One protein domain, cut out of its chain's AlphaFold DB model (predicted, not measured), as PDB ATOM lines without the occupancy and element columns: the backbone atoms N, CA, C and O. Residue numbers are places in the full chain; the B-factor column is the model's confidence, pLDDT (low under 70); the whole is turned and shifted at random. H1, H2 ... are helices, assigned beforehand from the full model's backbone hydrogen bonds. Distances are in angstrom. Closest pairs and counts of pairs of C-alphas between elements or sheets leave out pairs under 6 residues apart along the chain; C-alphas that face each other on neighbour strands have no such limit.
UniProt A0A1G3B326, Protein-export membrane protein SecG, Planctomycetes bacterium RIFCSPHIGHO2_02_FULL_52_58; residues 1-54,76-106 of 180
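This is residues 1 to 54 and 76 to 106 of the 180 residues of the protein "Protein-export membrane protein SecG" of Planctomycetes bacterium RIFCSPHIGHO2_02_FULL_52_58 (UniProt A0A1G3B326). One very long helix, H1, makes the length of the model, and a shorter helix, H2, crosses it as a loose, lopsided X in the half of H1 toward residue 53. The crossing is open, near but not touching, and the long first part of H1, residues 3 to 37, sticks out alone, as do both ends of H2. The printed part has 85 residues with two named helices, H1 then H2, and no named strand; the class is all helix. The whole is extended, with a radius of gyration of the C-alphas of 22.9 A and spans of 78 by 32 by 18 A.

Begin with H1, residues 3 to 53, the longest helix, and look from there to H2, residues 76 to 106. The two are near each other: 13 pairs of C-alphas lie within 10 A, and the closest are 8.4 A apart. Residues 1 to 37, of which 3 to 37 belong to H1, stand free. In H2, residues 76 to 82 and 98 to 106 stand free. In the backbones, 45 of 47 O i to N i+4 pairs of H1 and 26 of 27 of H2 are within hydrogen-bond range.

Find C-alpha 3 at (-2.855, 9.690, -12.191); from there H1 runs 74.1 A to C-alpha 53 at (-36.976, -17.071, -72.280). Find C-alpha 76 at (-41.400, -3.602, -75.801); H2 runs 44.2 A to C-alpha 106 at (-7.457, -19.181, -52.085), with a kink of 27 degrees near residue 100.

The C-alphas of Met 1 and Gly 54, 79.2 A apart, are the two farthest apart. Residues 55 to 75 are not printed, and C-alphas 54 and 76 are 15.3 A apart across the cut. The mean pLDDT is 83 for H1 and 63 for H2; residues 50 to 54, 76 to 82 and 96 to 106 are among those under 70.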
ATOM      1  N   MET A   1      -0.599  15.162 -10.385       62.16
ATOM      2  CA  MET A   1      -1.453  15.306 -11.588       62.16
ATOM      3  C   MET A   1      -1.327  14.114 -12.550       62.16
ATOM      4  O   MET A   1      -2.266  13.888 -13.301       62.16
ATOM      5  N   GLU A   2      -0.272  13.290 -12.454       74.38
ATOM      6  CA  GLU A   2      -0.021  12.092 -13.288       74.38
ATOM      7  C   GLU A   2      -1.191  11.086 -13.392       74.38
ATOM      8  O   GLU A   2      -1.564  10.660 -14.480       74.38
ATOM      9  N   LEU A   3      -1.845  10.763 -12.268       68.75
ATOM     10  CA  LEU A   3      -2.855   9.690 -12.191       68.75
ATOM     11  C   LEU A   3      -4.141   9.957 -12.994       68.75
ATOM     12  O   LEU A   3      -4.938   9.044 -13.221       68.75
ATOM     13  N   ARG A   4      -4.384  11.209 -13.404       79.81
ATOM     14  CA  ARG A   4      -5.547  11.561 -14.232       79.81
ATOM     15  C   ARG A   4      -5.314  11.208 -15.707       79.81
ATOM     16  O   ARG A   4      -6.291  10.899 -16.378       79.81
ATOM     17  N   SER A   5      -4.058  11.189 -16.169       78.19
ATOM     18  CA  SER A   5      -3.685  10.925 -17.568       78.19
ATOM     19  C   SER A   5      -3.812   9.445 -17.948       78.19
ATOM     20  O   SER A   5      -4.410   9.125 -18.978       78.19
ATOM     21  N   GLU A   6      -3.360   8.528 -17.080       87.56
ATOM     22  CA  GLU A   6      -3.452   7.081 -17.336       87.56
ATOM     23  C   GLU A   6      -4.896   6.620 -17.554       87.56
ATOM     24  O   GLU A   6      -5.183   5.883 -18.495       87.56
ATOM     25  N   LYS A   7      -5.840   7.109 -16.741       85.25
ATOM     26  CA  LYS A   7      -7.255   6.728 -16.863       85.25
ATOM     27  C   LYS A   7      -7.858   7.232 -18.169       85.25
ATOM     28  O   LYS A   7      -8.543   6.476 -18.846       85.25
ATOM     29  N   SER A   8      -7.587   8.477 -18.560       83.50
ATOM     30  CA  SER A   8      -8.053   9.016 -19.846       83.50
ATOM     31  C   SER A   8      -7.471   8.266 -21.044       83.50
ATOM     32  O   SER A   8      -8.203   8.001 -21.993       83.50
ATOM     33  N   PHE A   9      -6.199   7.858 -20.988       88.38
ATOM     34  CA  PHE A   9      -5.588   7.057 -22.050       88.38
ATOM     35  C   PHE A   9      -6.219   5.658 -22.142       88.38
ATOM     36  O   PHE A   9      -6.515   5.185 -23.238       88.38
ATOM     37  N   GLN A  10      -6.534   5.040 -20.998       88.81
ATOM     38  CA  GLN A  10      -7.264   3.768 -20.924       88.81
ATOM     39  C   GLN A  10      -8.686   3.871 -21.500       88.81
ATOM     40  O   GLN A  10      -9.099   2.995 -22.254       88.81
ATOM     41  N   TRP A  11      -9.426   4.951 -21.223       91.88
ATOM     42  CA  TRP A  11     -10.761   5.171 -21.803       91.88
ATOM     43  C   TRP A  11     -10.723   5.396 -23.321       91.88
ATOM     44  O   TRP A  11     -11.599   4.900 -24.028       91.88
ATOM     45  N   ILE A  12      -9.704   6.093 -23.839       92.12
ATOM     46  CA  ILE A  12      -9.517   6.278 -25.287       92.12
ATOM     47  C   ILE A  12      -9.205   4.933 -25.952       92.12
ATOM     48  O   ILE A  12      -9.844   4.573 -26.941       92.12
ATOM     49  N   LEU A  13      -8.280   4.159 -25.378       93.19
ATOM     50  CA  LEU A  13      -7.922   2.836 -25.886       93.19
ATOM     51  C   LEU A  13      -9.122   1.874 -25.850       93.19
ATOM     52  O   LEU A  13      -9.391   1.187 -26.834       93.19
ATOM     53  N   ALA A  14      -9.889   1.886 -24.756       92.44
ATOM     54  CA  ALA A  14     -11.118   1.112 -24.624       92.44
ATOM     55  C   ALA A  14     -12.168   1.535 -25.662       92.44
ATOM     56  O   ALA A  14     -12.792   0.675 -26.274       92.44
ATOM     57  N   SER A  15     -12.329   2.835 -25.930       94.19
ATOM     58  CA  SER A  15     -13.266   3.327 -26.947       94.19
ATOM     59  C   SER A  15     -12.891   2.858 -28.354       94.19
ATOM     60  O   SER A  15     -13.772   2.467 -29.121       94.19
ATOM     61  N   VAL A  16     -11.601   2.868 -28.701       96.06
ATOM     62  CA  VAL A  16     -11.122   2.381 -30.005       96.06
ATOM     63  C   VAL A  16     -11.313   0.870 -30.120       96.06
ATOM     64  O   VAL A  16     -11.815   0.394 -31.137       96.06
ATOM     65  N   ALA A  17     -10.985   0.117 -29.065       94.44
ATOM     66  CA  ALA A  17     -11.190  -1.328 -29.027       94.44
ATOM     67  C   ALA A  17     -12.677  -1.694 -29.163       94.44
ATOM     68  O   ALA A  17     -13.035  -2.541 -29.977       94.44
ATOM     69  N   VAL A  18     -13.558  -1.012 -28.426       94.88
ATOM     70  CA  VAL A  18     -15.010  -1.231 -28.467       94.88
ATOM     71  C   VAL A  18     -15.580  -0.867 -29.834       94.88
ATOM     72  O   VAL A  18     -16.332  -1.657 -30.396       94.88
ATOM     73  N   PHE A  19     -15.185   0.264 -30.423       95.12
ATOM     74  CA  PHE A  19     -15.630   0.639 -31.767       95.12
ATOM     75  C   PHE A  19     -15.132  -0.347 -32.833       95.12
ATOM     76  O   PHE A  19     -15.880  -0.697 -33.743       95.12
ATOM     77  N   GLY A  20     -13.909  -0.863 -32.683       92.88
ATOM     78  CA  GLY A  20     -13.355  -1.907 -33.544       92.88
ATOM     79  C   GLY A  20     -14.111  -3.231 -33.438       92.88
ATOM     80  O   GLY A  20     -14.447  -3.820 -34.460       92.88
ATOM     81  N   ILE A  21     -14.446  -3.675 -32.222       94.12
ATOM     82  CA  ILE A  21     -15.218  -4.905 -31.984       94.12
ATOM     83  C   ILE A  21     -16.651  -4.748 -32.498       94.12
ATOM     84  O   ILE A  21     -17.154  -5.620 -33.199       94.12
ATOM     85  N   ILE A  22     -17.297  -3.620 -32.204       94.12
ATOM     86  CA  ILE A  22     -18.639  -3.292 -32.691       94.12
ATOM     87  C   ILE A  22     -18.646  -3.237 -34.220       94.12
ATOM     88  O   ILE A  22     -19.501  -3.855 -34.848       94.12
ATOM     89  N   GLY A  23     -17.664  -2.566 -34.826       93.38
ATOM     90  CA  GLY A  23     -17.467  -2.528 -36.270       93.38
ATOM     91  C   GLY A  23     -17.273  -3.925 -36.846       93.38
ATOM     92  O   GLY A  23     -17.994  -4.302 -37.760       93.38
ATOM     93  N   ALA A  24     -16.380  -4.736 -36.278       89.25
ATOM     94  CA  ALA A  24     -16.141  -6.111 -36.710       89.25
ATOM     95  C   ALA A  24     -17.406  -6.979 -36.619       89.25
ATOM     96  O   ALA A  24     -17.713  -7.715 -37.555       89.25
ATOM     97  N   ILE A  25     -18.187  -6.851 -35.542       92.38
ATOM     98  CA  ILE A  25     -19.474  -7.539 -35.374       92.38
ATOM     99  C   ILE A  25     -20.492  -7.049 -36.414       92.38
ATOM    100  O   ILE A  25     -21.191  -7.872 -37.011       92.38
ATOM    101  N   TYR A  26     -20.563  -5.739 -36.676       93.56
ATOM    102  CA  TYR A  26     -21.421  -5.176 -37.718       93.56
ATOM    103  C   TYR A  26     -21.016  -5.671 -39.106       93.56
ATOM    104  O   TYR A  26     -21.873  -6.157 -39.838       93.56
ATOM    105  N   TYR A  27     -19.730  -5.632 -39.455       90.12
ATOM    106  CA  TYR A  27     -19.215  -6.147 -40.723       90.12
ATOM    107  C   TYR A  27     -19.488  -7.648 -40.872       90.12
ATOM    108  O   TYR A  27     -19.967  -8.077 -41.919       90.12
ATOM    109  N   PHE A  28     -19.280  -8.446 -39.821       83.94
ATOM    110  CA  PHE A  28     -19.561  -9.884 -39.835       83.94
ATOM    111  C   PHE A  28     -21.053 -10.177 -40.053       83.94
ATOM    112  O   PHE A  28     -21.418 -11.032 -40.863       83.94
ATOM    113  N   ARG A  29     -21.935  -9.415 -39.394       87.31
ATOM    114  CA  ARG A  29     -23.387  -9.504 -39.591       87.31
ATOM    115  C   ARG A  29     -23.797  -9.099 -41.010       87.31
ATOM    116  O   ARG A  29     -24.609  -9.786 -41.621       87.31
ATOM    117  N   TRP A  30     -23.212  -8.030 -41.547       87.81
ATOM    118  CA  TRP A  30     -23.445  -7.557 -42.914       87.81
ATOM    119  C   TRP A  30     -23.006  -8.577 -43.970       87.81
ATOM    120  O   TRP A  30     -23.740  -8.825 -44.924       87.81
ATOM    121  N   VAL A  31     -21.859  -9.234 -43.782       80.81
ATOM    122  CA  VAL A  31     -21.385 -10.300 -44.681       80.81
ATOM    123  C   VAL A  31     -22.335 -11.502 -44.676       80.81
ATOM    124  O   VAL A  31     -22.614 -12.062 -45.738       80.81
ATOM    125  N   ALA A  32     -22.879 -11.880 -43.515       84.31
ATOM    126  CA  ALA A  32     -23.875 -12.949 -43.425       84.31
ATOM    127  C   ALA A  32     -25.169 -12.599 -44.188       84.31
ATOM    128  O   ALA A  32     -25.693 -13.435 -44.924       84.31
ATOM    129  N   LEU A  33     -25.642 -11.351 -44.081       84.62
ATOM    130  CA  LEU A  33     -26.803 -10.867 -44.836       84.62
ATOM    131  C   LEU A  33     -26.544 -10.863 -46.348       84.62
ATOM    132  O   LEU A  33     -27.386 -11.335 -47.112       84.62
ATOM    133  N   LEU A  34     -25.364 -10.407 -46.784       80.50
ATOM    134  CA  LEU A  34     -24.969 -10.428 -48.195       80.50
ATOM    135  C   LEU A  34     -24.924 -11.853 -48.759       80.50
ATOM    136  O   LEU A  34     -25.352 -12.061 -49.889       80.50
ATOM    137  N   LYS A  35     -24.475 -12.849 -47.983       82.00
ATOM    138  CA  LYS A  35     -24.475 -14.264 -48.400       82.00
ATOM    139  C   LYS A  35     -25.886 -14.792 -48.657       82.00
ATOM    140  O   LYS A  35     -26.120 -15.418 -49.686       82.00
ATOM    141  N   VAL A  36     -26.827 -14.533 -47.748       82.00
ATOM    142  CA  VAL A  36     -28.223 -14.979 -47.901       82.00
ATOM    143  C   VAL A  36     -28.889 -14.265 -49.075       82.00
ATOM    144  O   VAL A  36     -29.488 -14.915 -49.930       82.00
ATOM    145  N   PHE A  37     -28.729 -12.941 -49.159       80.31
ATOM    146  CA  PHE A  37     -29.257 -12.147 -50.266       80.31
ATOM    147  C   PHE A  37     -28.682 -12.604 -51.610       80.31
ATOM    148  O   PHE A  37     -29.412 -12.669 -52.594       80.31
ATOM    149  N   LEU A  38     -27.406 -12.988 -51.653       75.12
ATOM    150  CA  LEU A  38     -26.757 -13.512 -52.848       75.12
ATOM    151  C   LEU A  38     -27.368 -14.837 -53.315       75.12
ATOM    152  O   LEU A  38     -27.663 -14.978 -54.498       75.12
ATOM    153  N   VAL A  39     -27.578 -15.793 -52.405       81.38
ATOM    154  CA  VAL A  39     -28.226 -17.073 -52.744       81.38
ATOM    155  C   VAL A  39     -29.646 -16.822 -53.254       81.38
ATOM    156  O   VAL A  39     -30.033 -17.361 -54.290       81.38
ATOM    157  N   LEU A  40     -30.392 -15.935 -52.589       76.94
ATOM    158  CA  LEU A  40     -31.742 -15.559 -53.005       76.94
ATOM    159  C   LEU A  40     -31.754 -14.883 -54.388       76.94
ATOM    160  O   LEU A  40     -32.598 -15.206 -55.218       76.94
ATOM    161  N   ASN A  41     -30.797 -13.993 -54.670       73.50
ATOM    162  CA  ASN A  41     -30.655 -13.341 -55.976       73.50
ATOM    163  C   ASN A  41     -30.222 -14.317 -57.070       73.50
ATOM    164  O   ASN A  41     -30.677 -14.188 -58.200       73.50
ATOM    165  N   CYS A  42     -29.383 -15.303 -56.753       76.38
ATOM    166  CA  CYS A  42     -28.998 -16.351 -57.694       76.38
ATOM    167  C   CYS A  42     -30.227 -17.152 -58.150       76.38
ATOM    168  O   CYS A  42     -30.455 -17.302 -59.349       76.38
ATOM    169  N   LEU A  43     -31.072 -17.575 -57.202       78.38
ATOM    170  CA  LEU A  43     -32.330 -18.266 -57.501       78.38
ATOM    171  C   LEU A  43     -33.326 -17.355 -58.233       78.38
ATOM    172  O   LEU A  43     -33.946 -17.782 -59.206       78.38
ATOM    173  N   ALA A  44     -33.464 -16.098 -57.804       71.38
ATOM    174  CA  ALA A  44     -34.368 -15.138 -58.431       71.38
ATOM    175  C   ALA A  44     -33.948 -14.796 -59.868       71.38
ATOM    176  O   ALA A  44     -34.809 -14.678 -60.737       71.38
ATOM    177  N   LEU A  45     -32.647 -14.681 -60.156       71.06
ATOM    178  CA  LEU A  45     -32.149 -14.451 -61.512       71.06
ATOM    179  C   LEU A  45     -32.240 -15.689 -62.392       71.06
ATOM    180  O   LEU A  45     -32.582 -15.538 -63.561       71.06
ATOM    181  N   LEU A  46     -32.030 -16.888 -61.845       75.06
ATOM    182  CA  LEU A  46     -32.298 -18.132 -62.564       75.06
ATOM    183  C   LEU A  46     -33.788 -18.233 -62.942       75.06
ATOM    184  O   LEU A  46     -34.124 -18.515 -64.087       75.06
ATOM    185  N   GLY A  47     -34.695 -17.908 -62.018       71.75
ATOM    186  CA  GLY A  47     -36.127 -17.830 -62.314       71.75
ATOM    187  C   GLY A  47     -36.467 -16.739 -63.336       71.75
ATOM    188  O   GLY A  47     -37.244 -16.972 -64.260       71.75
ATOM    189  N   SER A  48     -35.853 -15.561 -63.210       68.06
ATOM    190  CA  SER A  48     -36.093 -14.419 -64.096       68.06
ATOM    191  C   SER A  48     -35.605 -14.674 -65.526       68.06
ATOM    192  O   SER A  48     -36.322 -14.348 -66.470       68.06
ATOM    193  N   ILE A  49     -34.448 -15.322 -65.717       71.94
ATOM    194  CA  ILE A  49     -33.939 -15.653 -67.058       71.94
ATOM    195  C   ILE A  49     -34.761 -16.765 -67.724       71.94
ATOM    196  O   ILE A  49     -35.043 -16.677 -68.918       71.94
ATOM    197  N   LEU A  50     -35.237 -17.756 -66.956       69.94
ATOM    198  CA  LEU A  50     -36.167 -18.772 -67.466       69.94
ATOM    199  C   LEU A  50     -37.506 -18.142 -67.872       69.94
ATOM    200  O   LEU A  50     -38.055 -18.461 -68.925       69.94
ATOM    201  N   LEU A  51     -38.014 -17.204 -67.070       64.62
ATOM    202  CA  LEU A  51     -39.253 -16.497 -67.377       64.62
ATOM    203  C   LEU A  51     -39.091 -15.551 -68.574       64.62
ATOM    204  O   LEU A  51     -40.023 -15.422 -69.360       64.62
ATOM    205  N   GLN A  52     -37.929 -14.921 -68.755       54.94
ATOM    206  CA  GLN A  52     -37.646 -14.082 -69.925       54.94
ATOM    207  C   GLN A  52     -37.496 -14.907 -71.213       54.94
ATOM    208  O   GLN A  52     -37.962 -14.456 -72.258       54.94
ATOM    209  N   ALA A  53     -36.968 -16.136 -71.149       52.59
ATOM    210  CA  ALA A  53     -36.976 -17.071 -72.280       52.59
ATOM    211  C   ALA A  53     -38.387 -17.625 -72.587       52.59
ATOM    212  O   ALA A  53     -38.717 -17.875 -73.742       52.59
ATOM    213  N   GLY A  54     -39.241 -17.769 -71.567       53.22
ATOM    214  CA  GLY A  54     -40.616 -18.272 -71.694       53.22
ATOM    215  C   GLY A  54     -41.684 -17.222 -72.028       53.22
ATOM    216  O   GLY A  54     -42.854 -17.570 -72.170       53.22
ATOM    217  N   SER A  76     -42.416  -2.653 -75.319       54.94
ATOM    218  CA  SER A  76     -41.400  -3.602 -75.801       54.94
ATOM    219  C   SER A  76     -39.971  -3.047 -75.669       54.94
ATOM    220  O   SER A  76     -39.063  -3.730 -75.183       54.94
ATOM    221  N   THR A  77     -39.767  -1.761 -75.981       59.97
ATOM    222  CA  THR A  77     -38.457  -1.104 -75.830       59.97
ATOM    223  C   THR A  77     -38.094  -0.849 -74.365       59.97
ATOM    224  O   THR A  77     -36.921  -0.939 -74.000       59.97
ATOM    225  N   PHE A  78     -39.075  -0.571 -73.498       60.47
ATOM    226  CA  PHE A  78     -38.850  -0.434 -72.054       60.47
ATOM    227  C   PHE A  78     -38.441  -1.760 -71.405       60.47
ATOM    228  O   PHE A  78     -37.484  -1.783 -70.635       60.47
ATOM    229  N   LEU A  79     -39.098  -2.867 -71.759       62.44
ATOM    230  CA  LEU A  79     -38.735  -4.203 -71.274       62.44
ATOM    231  C   LEU A  79     -37.357  -4.643 -71.785       62.44
ATOM    232  O   LEU A  79     -36.574  -5.218 -71.026       62.44
ATOM    233  N   SER A  80     -37.015  -4.300 -73.029       63.19
ATOM    234  CA  SER A  80     -35.685  -4.563 -73.597       63.19
ATOM    235  C   SER A  80     -34.587  -3.778 -72.869       63.19
ATOM    236  O   SER A  80     -33.559  -4.341 -72.494       63.19
ATOM    237  N   LYS A  81     -34.819  -2.489 -72.583       58.09
ATOM    238  CA  LYS A  81     -33.891  -1.651 -71.803       58.09
ATOM    239  C   LYS A  81     -33.768  -2.103 -70.349       58.09
ATOM    240  O   LYS A  81     -32.665  -2.102 -69.807       58.09
ATOM    241  N   LEU A  82     -34.871  -2.520 -69.731       66.94
ATOM    242  CA  LEU A  82     -34.878  -3.057 -68.371       66.94
ATOM    243  C   LEU A  82     -34.083  -4.365 -68.293       66.94
ATOM    244  O   LEU A  82     -33.296  -4.546 -67.372       66.94
ATOM    245  N   THR A  83     -34.220  -5.234 -69.295       72.31
ATOM    246  CA  THR A  83     -33.442  -6.478 -69.397       72.31
ATOM    247  C   THR A  83     -31.957  -6.189 -69.574       72.31
ATOM    248  O   THR A  83     -31.133  -6.797 -68.897       72.31
ATOM    249  N   TYR A  84     -31.604  -5.209 -70.408       73.00
ATOM    250  CA  TYR A  84     -30.215  -4.782 -70.570       73.00
ATOM    251  C   TYR A  84     -29.627  -4.241 -69.259       73.00
ATOM    252  O   TYR A  84     -28.500  -4.573 -68.899       73.00
ATOM    253  N   PHE A  85     -30.410  -3.469 -68.498       67.19
ATOM    254  CA  PHE A  85     -29.998  -2.940 -67.198       67.19
ATOM    255  C   PHE A  85     -29.842  -4.042 -66.135       67.19
ATOM    256  O   PHE A  85     -28.843  -4.067 -65.420       67.19
ATOM    257  N   ILE A  86     -30.782  -4.992 -66.069       61.94
ATOM    258  CA  ILE A  86     -30.721  -6.157 -65.168       61.94
ATOM    259  C   ILE A  86     -29.527  -7.055 -65.524       61.94
ATOM    260  O   ILE A  86     -28.786  -7.472 -64.635       61.94
ATOM    261  N   GLY A  87     -29.298  -7.308 -66.815       65.19
ATOM    262  CA  GLY A  87     -28.158  -8.082 -67.304       65.19
ATOM    263  C   GLY A  87     -26.820  -7.410 -66.993       65.19
ATOM    264  O   GLY A  87     -25.911  -8.056 -66.475       65.19
ATOM    265  N   ALA A  88     -26.710  -6.096 -67.217       69.62
ATOM    266  CA  ALA A  88     -25.516  -5.329 -66.871       69.62
ATOM    267  C   ALA A  88     -25.241  -5.348 -65.355       69.62
ATOM    268  O   ALA A  88     -24.118  -5.629 -64.933       69.62
ATOM    269  N   ALA A  89     -26.267  -5.134 -64.524       67.38
ATOM    270  CA  ALA A  89     -26.145  -5.201 -63.068       67.38
ATOM    271  C   ALA A  89     -25.746  -6.605 -62.569       67.38
ATOM    272  O   ALA A  89     -24.982  -6.729 -61.605       67.38
ATOM    273  N   PHE A  90     -26.201  -7.668 -63.240       70.06
ATOM    274  CA  PHE A  90     -25.831  -9.049 -62.926       70.06
ATOM    275  C   PHE A  90     -24.363  -9.361 -63.232       70.06
ATOM    276  O   PHE A  90     -23.681  -9.969 -62.403       70.06
ATOM    277  N   ILE A  91     -23.849  -8.915 -64.382       70.31
ATOM    278  CA  ILE A  91     -22.433  -9.076 -64.743       70.31
ATOM    279  C   ILE A  91     -21.550  -8.379 -63.702       70.31
ATOM    280  O   ILE A  91     -20.620  -8.988 -63.171       70.31
ATOM    281  N   VAL A  92     -21.881  -7.134 -63.341       71.62
ATOM    282  CA  VAL A  92     -21.144  -6.373 -62.318       71.62
ATOM    283  C   VAL A  92     -21.186  -7.087 -60.964       71.62
ATOM    284  O   VAL A  92     -20.150  -7.253 -60.323       71.62
ATOM    285  N   SER A  93     -22.354  -7.592 -60.557       61.84
ATOM    286  CA  SER A  93     -22.504  -8.360 -59.312       61.84
ATOM    287  C   SER A  93     -21.686  -9.659 -59.322       61.84
ATOM    288  O   SER A  93     -21.061  -9.997 -58.317       61.84
ATOM    289  N   THR A  94     -21.619 -10.353 -60.464       67.94
ATOM    290  CA  THR A  94     -20.815 -11.572 -60.659       67.94
ATOM    291  C   THR A  94     -19.316 -11.276 -60.577       67.94
ATOM    292  O   THR A  94     -18.569 -12.047 -59.973       67.94
ATOM    293  N   ILE A  95     -18.860 -10.141 -61.114       70.94
ATOM    294  CA  ILE A  95     -17.456  -9.706 -61.039       70.94
ATOM    295  C   ILE A  95     -17.080  -9.324 -59.602       70.94
ATOM    296  O   ILE A  95     -16.053  -9.787 -59.097       70.94
ATOM    297  N   CYS A  96     -17.923  -8.545 -58.917       66.81
ATOM    298  CA  CYS A  96     -17.745  -8.223 -57.500       66.81
ATOM    299  C   CYS A  96     -17.669  -9.503 -56.662       66.81
ATOM    300  O   CYS A  96     -16.732  -9.681 -55.887       66.81
ATOM    301  N   LEU A  97     -18.585 -10.451 -56.881       63.88
ATOM    302  CA  LEU A  97     -18.559 -11.736 -56.191       63.88
ATOM    303  C   LEU A  97     -17.310 -12.545 -56.521       63.88
ATOM    304  O   LEU A  97     -16.729 -13.126 -55.616       63.88
ATOM    305  N   THR A  98     -16.875 -12.590 -57.780       64.62
ATOM    306  CA  THR A  98     -15.682 -13.342 -58.187       64.62
ATOM    307  C   THR A  98     -14.448 -12.829 -57.463       64.62
ATOM    308  O   THR A  98     -13.644 -13.641 -57.019       64.62
ATOM    309  N   LYS A  99     -14.317 -11.513 -57.249       61.31
ATOM    310  CA  LYS A  99     -13.219 -10.928 -56.461       61.31
ATOM    311  C   LYS A  99     -13.277 -11.321 -54.979       61.31
ATOM    312  O   LYS A  99     -12.245 -11.643 -54.392       61.31
ATOM    313  N   LEU A 100     -14.468 -11.381 -54.382       57.00
ATOM    314  CA  LEU A 100     -14.623 -11.878 -53.010       57.00
ATOM    315  C   LEU A 100     -14.454 -13.408 -52.914       57.00
ATOM    316  O   LEU A 100     -13.875 -13.906 -51.955       57.00
ATOM    317  N   SER A 101     -14.913 -14.159 -53.914       49.69
ATOM    318  CA  SER A 101     -14.883 -15.622 -53.963       49.69
ATOM    319  C   SER A 101     -13.481 -16.149 -54.245       49.69
ATOM    320  O   SER A 101     -13.045 -17.067 -53.569       49.69
ATOM    321  N   THR A 102     -12.711 -15.524 -55.141       53.22
ATOM    322  CA  THR A 102     -11.285 -15.862 -55.333       53.22
ATOM    323  C   THR A 102     -10.481 -15.670 -54.051       53.22
ATOM    324  O   THR A 102      -9.634 -16.499 -53.741       53.22
ATOM    325  N   THR A 103     -10.814 -14.666 -53.234       51.69
ATOM    326  CA  THR A 103     -10.208 -14.493 -51.904       51.69
ATOM    327  C   THR A 103     -10.605 -15.622 -50.934       51.69
ATOM    328  O   THR A 103      -9.779 -16.094 -50.156       51.69
ATOM    329  N   VAL A 104     -11.845 -16.125 -51.003       52.28
ATOM    330  CA  VAL A 104     -12.334 -17.242 -50.165       52.28
ATOM    331  C   VAL A 104     -11.828 -18.612 -50.646       52.28
ATOM    332  O   VAL A 104     -11.559 -19.481 -49.821       52.28
ATOM    333  N   VAL A 105     -11.666 -18.817 -51.956       50.97
ATOM    334  CA  VAL A 105     -11.181 -20.072 -52.556       50.97
ATOM    335  C   VAL A 105      -9.673 -20.220 -52.360       50.97
ATOM    336  O   VAL A 105      -9.227 -21.315 -52.035       50.97
ATOM    337  N   ILE A 106      -8.891 -19.134 -52.425       53.03
ATOM    338  CA  ILE A 106      -7.457 -19.181 -52.085       53.03
ATOM    339  C   ILE A 106      -7.250 -19.467 -50.582       53.03
ATOM    340  O   ILE A 106      -6.299 -20.149 -50.220       53.03
TER     341      ILE A 106